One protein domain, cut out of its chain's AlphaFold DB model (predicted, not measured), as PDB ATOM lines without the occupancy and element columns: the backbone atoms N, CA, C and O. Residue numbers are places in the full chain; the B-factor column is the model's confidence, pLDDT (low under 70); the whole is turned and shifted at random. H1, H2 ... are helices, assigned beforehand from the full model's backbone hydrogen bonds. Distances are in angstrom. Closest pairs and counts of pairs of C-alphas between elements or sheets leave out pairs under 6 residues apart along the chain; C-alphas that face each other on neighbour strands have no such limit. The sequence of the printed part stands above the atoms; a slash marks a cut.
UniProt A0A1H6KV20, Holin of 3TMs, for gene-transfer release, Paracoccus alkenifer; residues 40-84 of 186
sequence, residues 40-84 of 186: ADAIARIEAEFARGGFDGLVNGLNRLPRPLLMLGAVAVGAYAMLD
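Overview. This is residues 40 to 84 of the 186 residues of the protein "Holin of 3TMs, for gene-transfer release" of Paracoccus alkenifer (UniProt A0A1H6KV20). Three helices are strung one after another in a drawn-out, crooked rod, with no helix folded back onto another. H1 and H2 make a corner at the link between them, and H3, the longest helix, makes the far arm of the rod. The printed part has 45 residues, with named helices H1, H2 and H3 in that order along the chain, no named strand, and the class all helix. It is extended, with a radius of gyration of the C-alphas of 18.3 A, and the C-alphas span 57 by 19 by 8 A.

Along the chain. Find C-alpha 40 at (-24.839, 4.011, -20.429); from there H1 runs through residues 40 to 50, 15.3 A from first to last C-alpha. Look next at C-alpha 54, at (-15.077, -0.146, 1.494), where H2 begins; it holds residues 54 to 64 and is 15.5 A long. H3 holds residues 66 to 83, 24.9 A long, and ends at C-alpha 83, at (-10.186, -37.626, 12.973).

Arrangement. H1 and H2 are close but not clearly touching, with 1 pair of C-alphas within 8 A: those of Phe 50 and Asp 56, 7.8 A apart. Their lines are about perpendicular, at 78 degrees. H2 and H3 meet only through their link. H1 and H3 are apart. In H1, H2 and H3 every O i to N i+4 pair is within hydrogen-bond range.

Size, cuts and confidence. The C-alphas farthest apart are those of Asp 41 and Asp 84, at 57.7 A. Residues 40 to 84 stand free: no C-alpha 8 or more apart along the chain comes within 10 A. The printed part has no cut, and the links H1 to H2, of 3 residues, and H2 to H3, of 1 residue, are both tight. In the B-factor column, the mean pLDDT of the printed part is 84.7, and residues 50 to 52 are under 70.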
ATOM      1  N   ALA A  40     -26.032   4.762 -20.812       79.12
ATOM      2  CA  ALA A  40     -24.839   4.011 -20.429       79.12
ATOM      3  C   ALA A  40     -23.827   4.902 -19.689       79.12
ATOM      4  O   ALA A  40     -23.321   4.505 -18.642       79.12
ATOM      5  N   ASP A  41     -23.607   6.129 -20.170       82.19
ATOM      6  CA  ASP A  41     -22.705   7.094 -19.528       82.19
ATOM      7  C   ASP A  41     -23.216   7.547 -18.152       82.19
ATOM      8  O   ASP A  41     -22.437   7.700 -17.208       82.19
ATOM      9  N   ALA A  42     -24.533   7.737 -18.011       81.88
ATOM     10  CA  ALA A  42     -25.153   8.067 -16.729       81.88
ATOM     11  C   ALA A  42     -25.005   6.923 -15.708       81.88
ATOM     12  O   ALA A  42     -24.693   7.178 -14.545       81.88
ATOM     13  N   ILE A  43     -25.170   5.669 -16.145       82.50
ATOM     14  CA  ILE A  43     -24.975   4.480 -15.303       82.50
ATOM     15  C   ILE A  43     -23.502   4.344 -14.896       82.50
ATOM     16  O   ILE A  43     -23.223   4.152 -13.716       82.50
ATOM     17  N   ALA A  44     -22.563   4.532 -15.827       80.88
ATOM     18  CA  ALA A  44     -21.129   4.429 -15.554       80.88
ATOM     19  C   ALA A  44     -20.639   5.464 -14.524       80.88
ATOM     20  O   ALA A  44     -19.786   5.157 -13.692       80.88
ATOM     21  N   ARG A  45     -21.193   6.686 -14.537       79.94
ATOM     22  CA  ARG A  45     -20.883   7.708 -13.519       79.94
ATOM     23  C   ARG A  45     -21.365   7.297 -12.131       79.94
ATOM     24  O   ARG A  45     -20.603   7.409 -11.178       79.94
ATOM     25  N   ILE A  46     -22.593   6.787 -12.036       78.88
ATOM     26  CA  ILE A  46     -23.159   6.291 -10.777       78.88
ATOM     27  C   ILE A  46     -22.322   5.107 -10.267       78.88
ATOM     28  O   ILE A  46     -21.907   5.107  -9.113       78.88
ATOM     29  N   GLU A  47     -21.990   4.139 -11.125       74.38
ATOM     30  CA  GLU A  47     -21.135   2.996 -10.765       74.38
ATOM     31  C   GLU A  47     -19.749   3.426 -10.264       74.38
ATOM     32  O   GLU A  47     -19.284   2.915  -9.247       74.38
ATOM     33  N   ALA A  48     -19.107   4.397 -10.920       73.25
ATOM     34  CA  ALA A  48     -17.803   4.917 -10.503       73.25
ATOM     35  C   ALA A  48     -17.849   5.621  -9.135       73.25
ATOM     36  O   ALA A  48     -16.873   5.585  -8.381       73.25
ATOM     37  N   GLU A  49     -18.978   6.244  -8.801       73.69
ATOM     38  CA  GLU A  49     -19.190   6.898  -7.512       73.69
ATOM     39  C   GLU A  49     -19.449   5.871  -6.392       73.69
ATOM     40  O   GLU A  49     -18.958   6.041  -5.274       73.69
ATOM     41  N   PHE A  50     -20.096   4.741  -6.708       66.06
ATOM     42  CA  PHE A  50     -20.288   3.614  -5.783       66.06
ATOM     43  C   PHE A  50     -19.043   2.722  -5.606       66.06
ATOM     44  O   PHE A  50     -18.832   2.181  -4.517       66.06
ATOM     45  N   ALA A  51     -18.184   2.596  -6.622       65.25
ATOM     46  CA  ALA A  51     -16.993   1.732  -6.598       65.25
ATOM     47  C   ALA A  51     -15.884   2.196  -5.627       65.25
ATOM     48  O   ALA A  51     -14.936   1.460  -5.365       65.25
ATOM     49  N   ARG A  52     -15.967   3.412  -5.069       65.12
ATOM     50  CA  ARG A  52     -14.926   3.990  -4.192       65.12
ATOM     51  C   ARG A  52     -15.114   3.696  -2.695       65.12
ATOM     52  O   ARG A  52     -14.349   4.211  -1.881       65.12
ATOM     53  N   GLY A  53     -16.112   2.897  -2.305       72.12
ATOM     54  CA  GLY A  53     -16.417   2.585  -0.901       72.12
ATOM     55  C   GLY A  53     -15.865   1.237  -0.414       72.12
ATOM     56  O   GLY A  53     -15.819   0.268  -1.160       72.12
ATOM     57  N   GLY A  54     -15.535   1.119   0.881       76.00
ATOM     58  CA  GLY A  54     -15.077  -0.146   1.494       76.00
ATOM     59  C   GLY A  54     -16.088  -1.306   1.430       76.00
ATOM     60  O   GLY A  54     -15.710  -2.469   1.561       76.00
ATOM     61  N   PHE A  55     -17.366  -1.005   1.173       79.00
ATOM     62  CA  PHE A  55     -18.402  -1.999   0.891       79.00
ATOM     63  C   PHE A  55     -18.124  -2.782  -0.402       79.00
ATOM     64  O   PHE A  55     -18.349  -3.989  -0.430       79.00
ATOM     65  N   ASP A  56     -17.567  -2.136  -1.433       80.56
ATOM     66  CA  ASP A  56     -17.200  -2.811  -2.682       80.56
ATOM     67  C   ASP A  56     -16.135  -3.886  -2.430       80.56
ATOM     68  O   ASP A  56     -16.293  -5.034  -2.836       80.56
ATOM     69  N   GLY A  57     -15.113  -3.569  -1.629       81.56
ATOM     70  CA  GLY A  57     -14.095  -4.537  -1.213       81.56
ATOM     71  C   GLY A  57     -14.673  -5.747  -0.467       81.56
ATOM     72  O   GLY A  57     -14.266  -6.880  -0.728       81.56
ATOM     73  N   LEU A  58     -15.660  -5.533   0.414       83.50
ATOM     74  CA  LEU A  58     -16.353  -6.616   1.123       83.50
ATOM     75  C   LEU A  58     -17.159  -7.500   0.163       83.50
ATOM     76  O   LEU A  58     -17.053  -8.724   0.226       83.50
ATOM     77  N   VAL A  59     -17.944  -6.898  -0.733       82.62
ATOM     78  CA  VAL A  59     -18.769  -7.623  -1.715       82.62
ATOM     79  C   VAL A  59     -17.891  -8.386  -2.704       82.62
ATOM     80  O   VAL A  59     -18.148  -9.555  -3.002       82.62
ATOM     81  N   ASN A  60     -16.812  -7.765  -3.175       80.44
ATOM     82  CA  ASN A  60     -15.850  -8.378  -4.082       80.44
ATOM     83  C   ASN A  60     -15.087  -9.517  -3.382       80.44
ATOM     84  O   ASN A  60     -14.871 -10.576  -3.972       80.44
ATOM     85  N   GLY A  61     -14.766  -9.357  -2.093       81.94
ATOM     86  CA  GLY A  61     -14.268 -10.429  -1.235       81.94
ATOM     87  C   GLY A  61     -15.259 -11.589  -1.138       81.94
ATOM     88  O   GLY A  61     -14.901 -12.724  -1.452       81.94
ATOM     89  N   LEU A  62     -16.520 -11.307  -0.807       80.69
ATOM     90  CA  LEU A  62     -17.584 -12.305  -0.672       80.69
ATOM     91  C   LEU A  62     -17.827 -13.086  -1.971       80.69
ATOM     92  O   LEU A  62     -17.970 -14.306  -1.936       80.69
ATOM     93  N   ASN A  63     -17.767 -12.420  -3.124       81.12
ATOM     94  CA  ASN A  63     -17.865 -13.070  -4.434       81.12
ATOM     95  C   ASN A  63     -16.625 -13.899  -4.808       81.12
ATOM     96  O   ASN A  63     -16.706 -14.774  -5.673       81.12
ATOM     97  N   ARG A  64     -15.476 -13.656  -4.169       82.19
ATOM     98  CA  ARG A  64     -14.228 -14.412  -4.381       82.19
ATOM     99  C   ARG A  64     -14.038 -15.552  -3.383       82.19
ATOM    100  O   ARG A  64     -13.276 -16.471  -3.682       82.19
ATOM    101  N   LEU A  65     -14.767 -15.548  -2.264       82.94
ATOM    102  CA  LEU A  65     -14.753 -16.597  -1.237       82.94
ATOM    103  C   LEU A  65     -15.160 -18.011  -1.687       82.94
ATOM    104  O   LEU A  65     -14.649 -18.949  -1.074       82.94
ATOM    105  N   PRO A  66     -15.991 -18.240  -2.728       85.25
ATOM    106  CA  PRO A  66     -16.373 -19.600  -3.109       85.25
ATOM    107  C   PRO A  66     -15.169 -20.497  -3.409       85.25
ATOM    108  O   PRO A  66     -15.133 -21.654  -3.003       85.25
ATOM    109  N   ARG A  67     -14.137 -19.958  -4.069       80.56
ATOM    110  CA  ARG A  67     -12.960 -20.738  -4.472       80.56
ATOM    111  C   ARG A  67     -12.078 -21.138  -3.270       80.56
ATOM    112  O   ARG A  67     -11.795 -22.330  -3.154       80.56
ATOM    113  N   PRO A  68     -11.702 -20.226  -2.349       88.31
ATOM    114  CA  PRO A  68     -11.079 -20.590  -1.075       88.31
ATOM    115  C   PRO A  68     -11.926 -21.540  -0.223       88.31
ATOM    116  O   PRO A  68     -11.396 -22.505   0.321       88.31
ATOM    117  N   LEU A  69     -13.240 -21.305  -0.130       90.88
ATOM    118  CA  LEU A  69     -14.133 -22.106   0.707       90.88
ATOM    119  C   LEU A  69     -14.238 -23.553   0.214       90.88
ATOM    120  O   LEU A  69     -14.261 -24.464   1.031       90.88
ATOM    121  N   LEU A  70     -14.252 -23.781  -1.103       89.62
ATOM    122  CA  LEU A  70     -14.260 -25.133  -1.668       89.62
ATOM    123  C   LEU A  70     -12.973 -25.901  -1.352       89.62
ATOM    124  O   LEU A  70     -13.039 -27.076  -0.996       89.62
ATOM    125  N   MET A  71     -11.811 -25.245  -1.445       92.62
ATOM    126  CA  MET A  71     -10.533 -25.868  -1.085       92.62
ATOM    127  C   MET A  71     -10.478 -26.193   0.409       92.62
ATOM    128  O   MET A  71     -10.177 -27.328   0.778       92.62
ATOM    129  N   LEU A  72     -10.827 -25.227   1.264       95.62
ATOM    130  CA  LEU A  72     -10.893 -25.433   2.711       95.62
ATOM    131  C   LEU A  72     -11.917 -26.509   3.080       95.62
ATOM    132  O   LEU A  72     -11.636 -27.343   3.931       95.62
ATOM    133  N   GLY A  73     -13.070 -26.536   2.411       93.88
ATOM    134  CA  GLY A  73     -14.103 -27.549   2.597       93.88
ATOM    135  C   GLY A  73     -13.617 -28.951   2.233       93.88
ATOM    136  O   GLY A  73     -13.829 -29.884   3.001       93.88
ATOM    137  N   ALA A  74     -12.905 -29.105   1.112       93.94
ATOM    138  CA  ALA A  74     -12.330 -30.390   0.715       93.94
ATOM    139  C   ALA A  74     -11.281 -30.885   1.726       93.94
ATOM    140  O   ALA A  74     -11.317 -32.046   2.137       93.94
ATOM    141  N   VAL A  75     -10.389 -29.995   2.176       96.69
ATOM    142  CA  VAL A  75      -9.395 -30.313   3.215       96.69
ATOM    143  C   VAL A  75     -10.081 -30.662   4.538       96.69
ATOM    144  O   VAL A  75      -9.707 -31.645   5.171       96.69
ATOM    145  N   ALA A  76     -11.110 -29.914   4.940       97.00
ATOM    146  CA  ALA A  76     -11.854 -30.154   6.173       97.00
ATOM    147  C   ALA A  76     -12.588 -31.502   6.157       97.00
ATOM    148  O   ALA A  76     -12.560 -32.212   7.157       97.00
ATOM    149  N   VAL A  77     -13.195 -31.890   5.029       96.00
ATOM    150  CA  VAL A  77     -13.823 -33.215   4.880       96.00
ATOM    151  C   VAL A  77     -12.775 -34.328   4.962       96.00
ATOM    152  O   VAL A  77     -13.006 -35.322   5.648       96.00
ATOM    153  N   GLY A  78     -11.610 -34.151   4.329       96.19
ATOM    154  CA  GLY A  78     -10.497 -35.100   4.430       96.19
ATOM    155  C   GLY A  78      -9.972 -35.239   5.862       96.19
ATOM    156  O   GLY A  78      -9.829 -36.352   6.364       96.19
ATOM    157  N   ALA A  79      -9.761 -34.118   6.554       97.69
ATOM    158  CA  ALA A  79      -9.355 -34.108   7.956       97.69
ATOM    159  C   ALA A  79     -10.414 -34.768   8.854       97.69
ATOM    160  O   ALA A  79     -10.077 -35.608   9.684       97.69
ATOM    161  N   TYR A  80     -11.697 -34.453   8.654       97.62
ATOM    162  CA  TYR A  80     -12.802 -35.065   9.392       97.62
ATOM    163  C   TYR A  80     -12.833 -36.591   9.224       97.62
ATOM    164  O   TYR A  80     -12.995 -37.306  10.210       97.62
ATOM    165  N   ALA A  81     -12.589 -37.096   8.010       96.62
ATOM    166  CA  ALA A  81     -12.507 -38.532   7.751       96.62
ATOM    167  C   ALA A  81     -11.354 -39.225   8.505       96.62
ATOM    168  O   ALA A  81     -11.476 -40.400   8.846       96.62
ATOM    169  N   MET A  82     -10.251 -38.517   8.780       97.88
ATOM    170  CA  MET A  82      -9.114 -39.048   9.549       97.88
ATOM    171  C   MET A  82      -9.319 -38.936  11.065       97.88
ATOM    172  O   MET A  82      -8.903 -39.833  11.794       97.88
ATOM    173  N   LEU A  83      -9.944 -37.853  11.542       98.00
ATOM    174  CA  LEU A  83     -10.186 -37.626  12.973       98.00
ATOM    175  C   LEU A  83     -11.303 -38.523  13.532       98.00
ATOM    176  O   LEU A  83     -11.185 -38.995  14.660       98.00
ATOM    177  N   ASP A  84     -12.372 -38.757  12.764       97.50
ATOM    178  CA  ASP A  84     -13.510 -39.598  13.164       97.50
ATOM    179  C   ASP A  84     -14.010 -40.464  11.986       97.50
ATOM    180  O   ASP A  84     -15.005 -40.138  11.321       97.50
TER     181      ASP A  84